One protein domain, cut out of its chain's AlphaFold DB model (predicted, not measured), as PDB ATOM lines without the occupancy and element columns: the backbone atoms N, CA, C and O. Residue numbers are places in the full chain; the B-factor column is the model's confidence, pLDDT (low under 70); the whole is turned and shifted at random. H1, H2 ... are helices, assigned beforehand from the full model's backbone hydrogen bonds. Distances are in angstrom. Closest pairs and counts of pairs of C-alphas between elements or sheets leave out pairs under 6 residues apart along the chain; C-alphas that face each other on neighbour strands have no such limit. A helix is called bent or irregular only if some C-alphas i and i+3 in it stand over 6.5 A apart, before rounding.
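What this domain is: This is residues 90 to 175 of the 255 residues of the protein "AAA-ATPase_like domain-containing protein" of Endogone sp. FLAS-F59071 (UniProt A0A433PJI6). Three helices, H2, H3 and H4, are grouped as a triangle in one small body, H2 and H4 side by side and H3 at a steep tilt to both, while the short H1 is set off from them. A long loop, residues 129 to 150, reaches away from this body to Ile 140 and comes back to H4, and residues 165 to 175 fold back from the last residue of H4. The printed part has 86 residues with four named helices in the order H1, H2, H3, H4 and no named strand; its class is all helix. It is only just compact, close to loose, with a radius of gyration of the C-alphas of 14.1 A, and spans 44 by 30 by 18 A.

How they stand to each other: Begin at H1, residues 90 to 95, which touches no helix. Go on to H2, residues 99 to 110, and H3, residues 114 to 128; H1 is apart from both. H2 touches H3 with residues 102 to 107 alone, and the closest C-alphas, those of Lys 107 and Val 117, are 6.3 A apart. Their lines stand at a steep tilt of 64 degrees, opposite ways. Past the loop comes H4, residues 151 to 164, from which H1 is apart too. H4 touches H2, with the closest C-alphas at Leu 110 and Ser 162, 6.7 A apart; they run the same way at a shallow tilt of 34.6 degrees, only just short of steep. H3, with residues 124 to 128 alone, touches H4, with residues 153 to 157 alone; the closest C-alphas, those of Cys 128 and Leu 153, are 6.6 A apart. These two run opposite ways at a steep tilt of 59 degrees. In H2 and H3 every O i to N i+4 pair is within hydrogen-bond range; in H4 9 of 10 are, and in H1 0 of 2, beside 2 of 3 O i to N i+3 pairs.

Where its parts are: Find C-alpha 90 at (190.861, 195.671, 125.841), where H1 begins; it is irregular, with C-alphas 90 and 93 7.8 A apart, and is 11.2 A long. H2 starts at C-alpha 99, (178.056, 186.802, 119.530), and measures 16.0 A. H3, the longest helix by residues with 15, measures 19.8 A. H4 measures 20.0 A and ends at C-alpha 164, (169.116, 177.454, 101.032).

The domain as a whole: Look for the two C-alphas farthest apart at Ile 140 and Ile 163, 45.2 A from each other. The printed part has no cut. The links H1 to H2 and H2 to H3 are tight, and H3 to H4 is long, with 22 residues. The mean pLDDT of the printed part is 82.1; residues 137 to 144 and 168 to 175 hold the 16 residues under 70.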
ATOM      1  N   ASN A  90     191.870 194.603 125.851       85.88
ATOM      2  CA  ASN A  90     190.861 195.671 125.841       85.88
ATOM      3  C   ASN A  90     190.383 196.013 124.429       85.88
ATOM      4  O   ASN A  90     189.344 196.648 124.253       85.88
ATOM      5  N   LEU A  91     191.167 195.627 123.426       87.44
ATOM      6  CA  LEU A  91     190.888 195.857 122.020       87.44
ATOM      7  C   LEU A  91     190.533 194.561 121.294       87.44
ATOM      8  O   LEU A  91     190.384 194.582 120.081       87.44
ATOM      9  N   HIS A  92     190.341 193.457 122.017       87.56
ATOM     10  CA  HIS A  92     190.048 192.141 121.452       87.56
ATOM     11  C   HIS A  92     188.915 192.171 120.417       87.56
ATOM     12  O   HIS A  92     189.093 191.676 119.305       87.56
ATOM     13  N   ASP A  93     187.801 192.837 120.729       89.88
ATOM     14  CA  ASP A  93     186.610 192.897 119.870       89.88
ATOM     15  C   ASP A  93     186.863 193.535 118.489       89.88
ATOM     16  O   ASP A  93     186.081 193.311 117.569       89.88
ATOM     17  N   ILE A  94     187.965 194.273 118.274       88.19
ATOM     18  CA  ILE A  94     188.280 194.826 116.941       88.19
ATOM     19  C   ILE A  94     188.648 193.737 115.925       88.19
ATOM     20  O   ILE A  94     188.622 193.983 114.720       88.19
ATOM     21  N   CYS A  95     189.021 192.544 116.395       85.56
ATOM     22  CA  CYS A  95     189.521 191.466 115.551       85.56
ATOM     23  C   CYS A  95     188.418 190.562 114.977       85.56
ATOM     24  O   CYS A  95     188.734 189.591 114.288       85.56
ATOM     25  N   GLY A  96     187.137 190.817 115.249       88.75
ATOM     26  CA  GLY A  96     186.034 190.003 114.736       88.75
ATOM     27  C   GLY A  96     184.672 190.464 115.240       88.75
ATOM     28  O   GLY A  96     184.539 191.565 115.750       88.75
ATOM     29  N   PHE A  97     183.645 189.629 115.080       93.12
ATOM     30  CA  PHE A  97     182.322 189.918 115.636       93.12
ATOM     31  C   PHE A  97     182.091 189.186 116.948       93.12
ATOM     32  O   PHE A  97     182.343 187.987 117.056       93.12
ATOM     33  N   THR A  98     181.512 189.882 117.915       93.31
ATOM     34  CA  THR A  98     180.953 189.276 119.122       93.31
ATOM     35  C   THR A  98     179.683 188.484 118.799       93.31
ATOM     36  O   THR A  98     178.991 188.731 117.806       93.31
ATOM     37  N   GLU A  99     179.306 187.556 119.679       91.94
ATOM     38  CA  GLU A  99     178.056 186.802 119.530       91.94
ATOM     39  C   GLU A  99     176.820 187.725 119.461       91.94
ATOM     40  O   GLU A  99     175.916 187.503 118.652       91.94
ATOM     41  N   SER A 100     176.798 188.807 120.248       93.69
ATOM     42  CA  SER A 100     175.723 189.810 120.226       93.69
ATOM     43  C   SER A 100     175.616 190.553 118.895       93.69
ATOM     44  O   SER A 100     174.509 190.853 118.429       93.69
ATOM     45  N   GLU A 101     176.749 190.840 118.258       95.88
ATOM     46  CA  GLU A 101     176.769 191.454 116.932       95.88
ATOM     47  C   GLU A 101     176.283 190.466 115.881       95.88
ATOM     48  O   GLU A 101     175.399 190.814 115.101       95.88
ATOM     49  N   VAL A 102     176.746 189.212 115.914       95.06
ATOM     50  CA  VAL A 102     176.251 188.156 115.016       95.06
ATOM     51  C   VAL A 102     174.739 187.979 115.168       95.06
ATOM     52  O   VAL A 102     174.021 188.005 114.166       95.06
ATOM     53  N   LYS A 103     174.225 187.911 116.403       95.19
ATOM     54  CA  LYS A 103     172.784 187.864 116.696       95.19
ATOM     55  C   LYS A 103     172.037 189.032 116.042       95.19
ATOM     56  O   LYS A 103     171.006 188.844 115.391       95.19
ATOM     57  N   THR A 104     172.587 190.240 116.161       95.88
ATOM     58  CA  THR A 104     172.024 191.457 115.559       95.88
ATOM     59  C   THR A 104     172.035 191.402 114.030       95.88
ATOM     60  O   THR A 104     171.042 191.778 113.397       95.88
ATOM     61  N   ILE A 105     173.122 190.917 113.426       95.62
ATOM     62  CA  ILE A 105     173.256 190.779 111.973       95.62
ATOM     63  C   ILE A 105     172.245 189.749 111.453       95.62
ATOM     64  O   ILE A 105     171.503 190.068 110.528       95.62
ATOM     65  N   ILE A 106     172.131 188.564 112.064       95.00
ATOM     66  CA  ILE A 106     171.146 187.531 111.681       95.00
ATOM     67  C   ILE A 106     169.731 188.120 111.714       95.00
ATOM     68  O   ILE A 106     169.008 188.063 110.716       95.00
ATOM     69  N   LYS A 107     169.354 188.748 112.834       94.94
ATOM     70  CA  LYS A 107     168.025 189.344 113.025       94.94
ATOM     71  C   LYS A 107     167.698 190.374 111.944       94.94
ATOM     72  O   LYS A 107     166.596 190.367 111.395       94.94
ATOM     73  N   ARG A 108     168.653 191.245 111.600       93.81
ATOM     74  CA  ARG A 108     168.457 192.314 110.604       93.81
ATOM     75  C   ARG A 108     168.508 191.813 109.163       93.81
ATOM     76  O   ARG A 108     167.657 192.197 108.364       93.81
ATOM     77  N   CYS A 109     169.481 190.975 108.824       93.50
ATOM     78  CA  CYS A 109     169.707 190.513 107.456       93.50
ATOM     79  C   CYS A 109     168.700 189.442 107.026       93.50
ATOM     80  O   CYS A 109     168.253 189.464 105.883       93.50
ATOM     81  N   LEU A 110     168.322 188.532 107.928       92.62
ATOM     82  CA  LEU A 110     167.416 187.422 107.620       92.62
ATOM     83  C   LEU A 110     165.969 187.675 108.062       92.62
ATOM     84  O   LEU A 110     165.095 186.877 107.730       92.62
ATOM     85  N   ARG A 111     165.704 188.785 108.773       91.88
ATOM     86  CA  ARG A 111     164.376 189.165 109.299       91.88
ATOM     87  C   ARG A 111     163.734 188.050 110.133       91.88
ATOM     88  O   ARG A 111     162.560 187.735 109.961       91.88
ATOM     89  N   LYS A 112     164.544 187.444 110.996       89.94
ATOM     90  CA  LYS A 112     164.189 186.301 111.842       89.94
ATOM     91  C   LYS A 112     163.731 186.752 113.223       89.94
ATOM     92  O   LYS A 112     164.186 187.791 113.711       89.94
ATOM     93  N   ASP A 113     162.829 185.990 113.833       92.12
ATOM     94  CA  ASP A 113     162.461 186.200 115.235       92.12
ATOM     95  C   ASP A 113     163.555 185.692 116.196       92.12
ATOM     96  O   ASP A 113     164.551 185.110 115.772       92.12
ATOM     97  N   GLU A 114     163.415 185.954 117.499       90.50
ATOM     98  CA  GLU A 114     164.425 185.564 118.502       90.50
ATOM     99  C   GLU A 114     164.707 184.051 118.515       90.50
ATOM    100  O   GLU A 114     165.859 183.645 118.644       90.50
ATOM    101  N   LEU A 115     163.678 183.221 118.339       89.94
ATOM    102  CA  LEU A 115     163.773 181.767 118.480       89.94
ATOM    103  C   LEU A 115     164.459 181.149 117.251       89.94
ATOM    104  O   LEU A 115     165.316 180.268 117.365       89.94
ATOM    105  N   GLU A 116     164.144 181.675 116.067       91.50
ATOM    106  CA  GLU A 116     164.851 181.349 114.829       91.50
ATOM    107  C   GLU A 116     166.314 181.810 114.872       91.50
ATOM    108  O   GLU A 116     167.209 181.072 114.454       91.50
ATOM    109  N   VAL A 117     166.577 183.016 115.386       93.38
ATOM    110  CA  VAL A 117     167.935 183.562 115.513       93.38
ATOM    111  C   VAL A 117     168.795 182.687 116.422       93.38
ATOM    112  O   VAL A 117     169.916 182.358 116.040       93.38
ATOM    113  N   ASP A 118     168.280 182.273 117.579       92.62
ATOM    114  CA  ASP A 118     169.027 181.430 118.518       92.62
ATOM    115  C   ASP A 118     169.353 180.051 117.911       92.62
ATOM    116  O   ASP A 118     170.450 179.525 118.113       92.62
ATOM    117  N   THR A 119     168.449 179.504 117.086       91.25
ATOM    118  CA  THR A 119     168.678 178.255 116.337       91.25
ATOM    119  C   THR A 119     169.792 178.416 115.297       91.25
ATOM    120  O   THR A 119     170.691 177.581 115.202       91.25
ATOM    121  N   ILE A 120     169.775 179.510 114.532       91.88
ATOM    122  CA  ILE A 120     170.821 179.806 113.542       91.88
ATOM    123  C   ILE A 120     172.169 180.020 114.236       91.88
ATOM    124  O   ILE A 120     173.194 179.504 113.791       91.88
ATOM    125  N   LEU A 121     172.172 180.750 115.349       91.31
ATOM    126  CA  LEU A 121     173.371 181.043 116.121       91.31
ATOM    127  C   LEU A 121     173.998 179.776 116.715       91.31
ATOM    128  O   LEU A 121     175.222 179.659 116.765       91.31
ATOM    129  N   PHE A 122     173.178 178.804 117.124       89.62
ATOM    130  CA  PHE A 122     173.648 177.486 117.547       89.62
ATOM    131  C   PHE A 122     174.424 176.767 116.432       89.62
ATOM    132  O   PHE A 122     175.545 176.313 116.664       89.62
ATOM    133  N   GLU A 123     173.901 176.743 115.205       87.94
ATOM    134  CA  GLU A 123     174.627 176.162 114.067       87.94
ATOM    135  C   GLU A 123     175.883 176.964 113.705       87.94
ATOM    136  O   GLU A 123     176.924 176.385 113.396       87.94
ATOM    137  N   MET A 124     175.833 178.296 113.794       87.56
ATOM    138  CA  MET A 124     177.006 179.141 113.553       87.56
ATOM    139  C   MET A 124     178.101 178.943 114.604       87.56
ATOM    140  O   MET A 124     179.273 178.993 114.250       87.56
ATOM    141  N   ARG A 125     177.773 178.655 115.873       86.00
ATOM    142  CA  ARG A 125     178.780 178.256 116.876       86.00
ATOM    143  C   ARG A 125     179.536 177.005 116.441       86.00
ATOM    144  O   ARG A 125     180.755 176.954 116.567       86.00
ATOM    145  N   ARG A 126     178.823 176.025 115.884       81.94
ATOM    146  CA  ARG A 126     179.413 174.773 115.395       81.94
ATOM    147  C   ARG A 126     180.250 174.973 114.127       81.94
ATOM    148  O   ARG A 126     181.306 174.367 113.997       81.94
ATOM    149  N   LEU A 127     179.784 175.812 113.201       78.12
ATOM    150  CA  LEU A 127     180.364 175.956 111.856       78.12
ATOM    151  C   LEU A 127     181.377 177.097 111.712       78.12
ATOM    152  O   LEU A 127     182.202 177.069 110.806       78.12
ATOM    153  N   CYS A 128     181.299 178.113 112.567       78.44
ATOM    154  CA  CYS A 128     182.192 179.272 112.567       78.44
ATOM    155  C   CYS A 128     183.044 179.347 113.840       78.44
ATOM    156  O   CYS A 128     183.686 180.366 114.027       78.44
ATOM    157  N   ASN A 129     182.986 178.318 114.701       72.50
ATOM    158  CA  ASN A 129     183.816 178.021 115.878       72.50
ATOM    159  C   ASN A 129     184.902 179.072 116.185       72.50
ATOM    160  O   ASN A 129     186.071 178.862 115.851       72.50
ATOM    161  N   GLY A 130     184.470 180.191 116.786       77.75
ATOM    162  CA  GLY A 130     185.214 181.452 116.869       77.75
ATOM    163  C   GLY A 130     186.608 181.364 117.494       77.75
ATOM    164  O   GLY A 130     187.058 180.309 117.938       77.75
ATOM    165  N   TYR A 131     187.321 182.484 117.545       81.38
ATOM    166  CA  TYR A 131     188.747 182.540 117.881       81.38
ATOM    167  C   TYR A 131     189.093 183.627 118.903       81.38
ATOM    168  O   TYR A 131     188.305 184.544 119.138       81.38
ATOM    169  N   HIS A 132     190.303 183.537 119.468       86.56
ATOM    170  CA  HIS A 132     190.907 184.610 120.255       86.56
ATOM    171  C   HIS A 132     192.251 185.033 119.667       86.56
ATOM    172  O   HIS A 132     193.041 184.186 119.253       86.56
ATOM    173  N   PHE A 133     192.511 186.340 119.647       82.44
ATOM    174  CA  PHE A 133     193.806 186.891 119.237       82.44
ATOM    175  C   PHE A 133     194.572 187.494 120.418       82.44
ATOM    176  O   PHE A 133     195.781 187.302 120.511       82.44
ATOM    177  N   ALA A 134     193.889 188.149 121.358       83.88
ATOM    178  CA  ALA A 134     194.545 188.711 122.534       83.88
ATOM    179  C   ALA A 134     195.211 187.632 123.410       83.88
ATOM    180  O   ALA A 134     194.688 186.523 123.555       83.88
ATOM    181  N   ASP A 135     196.354 187.972 124.011       79.69
ATOM    182  CA  ASP A 135     196.977 187.148 125.047       79.69
ATOM    183  C   ASP A 135     196.342 187.471 126.404       79.69
ATOM    184  O   ASP A 135     196.443 188.587 126.911       79.69
ATOM    185  N   PHE A 136     195.680 186.485 127.000       74.31
ATOM    186  CA  PHE A 136     194.984 186.615 128.280       74.31
ATOM    187  C   PHE A 136     195.725 185.923 129.435       74.31
ATOM    188  O   PHE A 136     195.265 185.976 130.574       74.31
ATOM    189  N   ASN A 137     196.897 185.324 129.189       64.31
ATOM    190  CA  ASN A 137     197.669 184.639 130.233       64.31
ATOM    191  C   ASN A 137     198.340 185.603 131.227       64.31
ATOM    192  O   ASN A 137     198.702 185.198 132.333       64.31
ATOM    193  N   ASN A 138     198.499 186.880 130.864       52.91
ATOM    194  CA  ASN A 138     199.215 187.863 131.683       52.91
ATOM    195  C   ASN A 138     198.312 188.658 132.645       52.91
ATOM    196  O   ASN A 138     198.833 189.327 133.537       52.91
ATOM    197  N   ASN A 139     196.982 188.550 132.529       52.78
ATOM    198  CA  ASN A 139     196.033 189.300 133.355       52.78
ATOM    199  C   ASN A 139     195.152 188.358 134.186       52.78
ATOM    200  O   ASN A 139     194.040 188.011 133.809       52.78
ATOM    201  N   ILE A 140     195.634 188.007 135.382       50.09
ATOM    202  CA  ILE A 140     194.931 187.167 136.380       50.09
ATOM    203  C   ILE A 140     193.570 187.766 136.812       50.09
ATOM    204  O   ILE A 140     192.736 187.070 137.387       50.09
ATOM    205  N   TRP A 141     193.341 189.056 136.544       52.94
ATOM    206  CA  TRP A 141     192.157 189.810 136.966       52.94
ATOM    207  C   TRP A 141     191.126 190.044 135.857       52.94
ATOM    208  O   TRP A 141     190.018 190.481 136.169       52.94
ATOM    209  N   ASP A 142     191.457 189.729 134.602       55.62
ATOM    210  CA  ASP A 142     190.537 189.888 133.480       55.62
ATOM    211  C   ASP A 142     189.835 188.557 133.188       55.62
ATOM    212  O   ASP A 142     190.447 187.488 133.148       55.62
ATOM    213  N   SER A 143     188.519 188.606 132.989       63.00
ATOM    214  CA  SER A 143     187.763 187.468 132.466       63.00
ATOM    215  C   SER A 143     188.305 187.073 131.091       63.00
ATOM    216  O   SER A 143     188.547 187.959 130.271       63.00
ATOM    217  N   ILE A 144     188.427 185.767 130.818       68.38
ATOM    218  CA  ILE A 144     188.794 185.259 129.486       68.38
ATOM    219  C   ILE A 144     187.893 185.947 128.443       68.38
ATOM    220  O   ILE A 144     186.662 185.890 128.584       68.38
ATOM    221  N   PRO A 145     188.470 186.635 127.438       72.56
ATOM    222  CA  PRO A 145     187.688 187.352 126.446       72.56
ATOM    223  C   PRO A 145     186.808 186.385 125.653       72.56
ATOM    224  O   PRO A 145     187.066 185.186 125.574       72.56
ATOM    225  N   HIS A 146     185.714 186.897 125.107       83.88
ATOM    226  CA  HIS A 146     184.696 186.076 124.460       83.88
ATOM    227  C   HIS A 146     185.229 185.618 123.093       83.88
ATOM    228  O   HIS A 146     185.951 186.382 122.452       83.88
ATOM    229  N   PRO A 147     184.873 184.429 122.583       86.62
ATOM    230  CA  PRO A 147     185.301 184.036 121.246       86.62
ATOM    231  C   PRO A 147     184.684 184.962 120.195       86.62
ATOM    232  O   PRO A 147     183.494 185.283 120.256       86.62
ATOM    233  N   LEU A 148     185.487 185.357 119.209       89.38
ATOM    234  CA  LEU A 148     185.047 186.201 118.102       89.38
ATOM    235  C   LEU A 148     184.774 185.371 116.858       89.38
ATOM    236  O   LEU A 148     185.477 184.410 116.552       89.38
ATOM    237  N   TYR A 149     183.762 185.775 116.107       88.50
ATOM    238  CA  TYR A 149     183.415 185.183 114.828       88.50
ATOM    239  C   TYR A 149     184.151 185.896 113.699       88.50
ATOM    240  O   TYR A 149     184.164 187.127 113.640       88.50
ATOM    241  N   ASN A 150     184.684 185.124 112.749       85.81
ATOM    242  CA  ASN A 150     185.274 185.686 111.537       85.81
ATOM    243  C   ASN A 150     184.189 186.421 110.718       85.81
ATOM    244  O   ASN A 150     183.229 185.768 110.286       85.81
ATOM    245  N   PRO A 151     184.339 187.729 110.433       88.44
ATOM    246  CA  PRO A 151     183.337 188.485 109.684       88.44
ATOM    247  C   PRO A 151     183.017 187.896 108.306       88.44
ATOM    248  O   PRO A 151     181.847 187.814 107.921       88.44
ATOM    249  N   ALA A 152     184.027 187.423 107.568       84.06
ATOM    250  CA  ALA A 152     183.829 186.843 106.243       84.06
ATOM    251  C   ALA A 152     183.042 185.524 106.305       84.06
ATOM    252  O   ALA A 152     182.141 185.311 105.488       84.06
ATOM    253  N   LEU A 153     183.320 184.664 107.293       83.81
ATOM    254  CA  LEU A 153     182.557 183.427 107.496       83.81
ATOM    255  C   LEU A 153     181.110 183.709 107.913       83.81
ATOM    256  O   LEU A 153     180.203 183.063 107.391       83.81
ATOM    257  N   VAL A 154     180.882 184.703 108.779       89.31
ATOM    258  CA  VAL A 154     179.535 185.141 109.183       89.31
ATOM    259  C   VAL A 154     178.724 185.578 107.966       89.31
ATOM    260  O   VAL A 154     177.625 185.069 107.736       89.31
ATOM    261  N   PHE A 155     179.265 186.473 107.138       90.81
ATOM    262  CA  PHE A 155     178.546 186.947 105.955       90.81
ATOM    263  C   PHE A 155     178.353 185.854 104.901       90.81
ATOM    264  O   PHE A 155     177.294 185.791 104.271       90.81
ATOM    265  N   HIS A 156     179.330 184.960 104.727       86.62
ATOM    266  CA  HIS A 156     179.188 183.807 103.839       86.62
ATOM    267  C   HIS A 156     178.077 182.865 104.308       86.62
ATOM    268  O   HIS A 156     177.225 182.487 103.498       86.62
ATOM    269  N   TYR A 157     178.035 182.547 105.605       88.81
ATOM    270  CA  TYR A 157     176.968 181.750 106.205       88.81
ATOM    271  C   TYR A 157     175.607 182.399 105.950       88.81
ATOM    272  O   TYR A 157     174.720 181.765 105.384       88.81
ATOM    273  N   ILE A 158     175.451 183.683 106.286       91.50
ATOM    274  CA  ILE A 158     174.181 184.410 106.130       91.50
ATOM    275  C   ILE A 158     173.716 184.396 104.673       91.50
ATOM    276  O   ILE A 158     172.553 184.099 104.401       91.50
ATOM    277  N   ARG A 159     174.625 184.645 103.723       90.44
ATOM    278  CA  ARG A 159     174.322 184.606 102.287       90.44
ATOM    279  C   ARG A 159     173.878 183.218 101.826       90.44
ATOM    280  O   ARG A 159     172.954 183.096 101.025       90.44
ATOM    281  N   LYS A 160     174.544 182.159 102.284       88.56
ATOM    282  CA  LYS A 160     174.182 180.778 101.931       88.56
ATOM    283  C   LYS A 160     172.850 180.379 102.566       88.56
ATOM    284  O   LYS A 160     172.019 179.766 101.900       88.56
ATOM    285  N   PHE A 161     172.612 180.796 103.805       90.94
ATOM    286  CA  PHE A 161     171.389 180.512 104.538       90.94
ATOM    287  C   PHE A 161     170.197 181.217 103.891       90.94
ATOM    288  O   PHE A 161     169.155 180.596 103.708       90.94
ATOM    289  N   SER A 162     170.355 182.470 103.447       88.94
ATOM    290  CA  SER A 162     169.278 183.196 102.760       88.94
ATOM    291  C   SER A 162     168.830 182.537 101.452       88.94
ATOM    292  O   SER A 162     167.715 182.783 101.006       88.94
ATOM    293  N   ILE A 163     169.689 181.720 100.830       87.62
ATOM    294  CA  ILE A 163     169.379 181.002  99.585       87.62
ATOM    295  C   ILE A 163     168.795 179.614  99.886       87.62
ATOM    296  O   ILE A 163     167.816 179.216  99.264       87.62
ATOM    297  N   ASN A 164     169.390 178.881 100.834       86.25
ATOM    298  CA  ASN A 164     169.116 177.454 101.032       86.25
ATOM    299  C   ASN A 164     168.192 177.147 102.223       86.25
ATOM    300  O   ASN A 164     167.706 176.028 102.340       86.25
ATOM    301  N   GLY A 165     168.010 178.090 103.150       83.38
ATOM    302  CA  GLY A 165     167.257 177.909 104.397       83.38
ATOM    303  C   GLY A 165     167.930 177.022 105.456       83.38
ATOM    304  O   GLY A 165     167.536 177.076 106.615       83.38
ATOM    305  N   PHE A 166     168.944 176.230 105.091       80.31
ATOM    306  CA  PHE A 166     169.736 175.401 106.001       80.31
ATOM    307  C   PHE A 166     171.165 175.211 105.476       80.31
ATOM    308  O   PHE A 166     171.395 175.179 104.263       80.31
ATOM    309  N   ILE A 167     172.128 175.072 106.391       79.38
ATOM    310  CA  ILE A 167     173.536 174.813 106.078       79.38
ATOM    311  C   ILE A 167     174.039 173.676 106.966       79.38
ATOM    312  O   ILE A 167     174.173 173.849 108.173       79.38
ATOM    313  N   SER A 168     174.350 172.529 106.360       68.50
ATOM    314  CA  SER A 168     174.963 171.385 107.051       68.50
ATOM    315  C   SER A 168     176.480 171.512 107.171       68.50
ATOM    316  O   SER A 168     177.057 171.035 108.146       68.50
ATOM    317  N   THR A 169     177.116 172.147 106.184       69.69
ATOM    318  CA  THR A 169     178.560 172.371 106.113       69.69
ATOM    319  C   THR A 169     178.848 173.727 105.480       69.69
ATOM    320  O   THR A 169     178.190 174.145 104.521       69.69
ATOM    321  N   LEU A 170     179.852 174.429 106.001       67.25
ATOM    322  CA  LEU A 170     180.327 175.664 105.397       67.25
ATOM    323  C   LEU A 170     181.413 175.310 104.373       67.25
ATOM    324  O   LEU A 170     182.600 175.336 104.677       67.25
ATOM    325  N   GLN A 171     181.005 174.917 103.161       57.34
ATOM    326  CA  GLN A 171     181.968 174.779 102.066       57.34
ATOM    327  C   GLN A 171     182.600 176.136 101.749       57.34
ATOM    328  O   GLN A 171     181.930 177.178 101.753       57.34
ATOM    329  N   GLU A 172     183.898 176.063 101.486       52.06
ATOM    330  CA  GLU A 172     184.858 177.154 101.424       52.06
ATOM    331  C   GLU A 172     184.331 178.403 100.722       52.06
ATOM    332  O   GLU A 172     183.917 178.390  99.560       52.06
ATOM    333  N   SER A 173     184.358 179.517 101.451       45.19
ATOM    334  CA  SER A 173     184.457 180.808 100.791       45.19
ATOM    335  C   SER A 173     185.863 180.914 100.192       45.19
ATOM    336  O   SER A 173     186.824 180.403 100.761       45.19
ATOM    337  N   THR A 174     186.001 181.613  99.070       43.06
ATOM    338  CA  THR A 174     187.286 182.000  98.453       43.06
ATOM    339  C   THR A 174     188.090 182.988  99.316       43.06
ATOM    340  O   THR A 174     188.896 183.750  98.791       43.06
ATOM    341  N   SER A 175     187.811 183.061 100.617       46.59
ATOM    342  CA  SER A 175     188.528 183.921 101.546       46.59
ATOM    343  C   SER A 175     189.794 183.212 102.013       46.59
ATOM    344  O   SER A 175     189.848 181.985 102.056       46.59
TER     345      SER A 175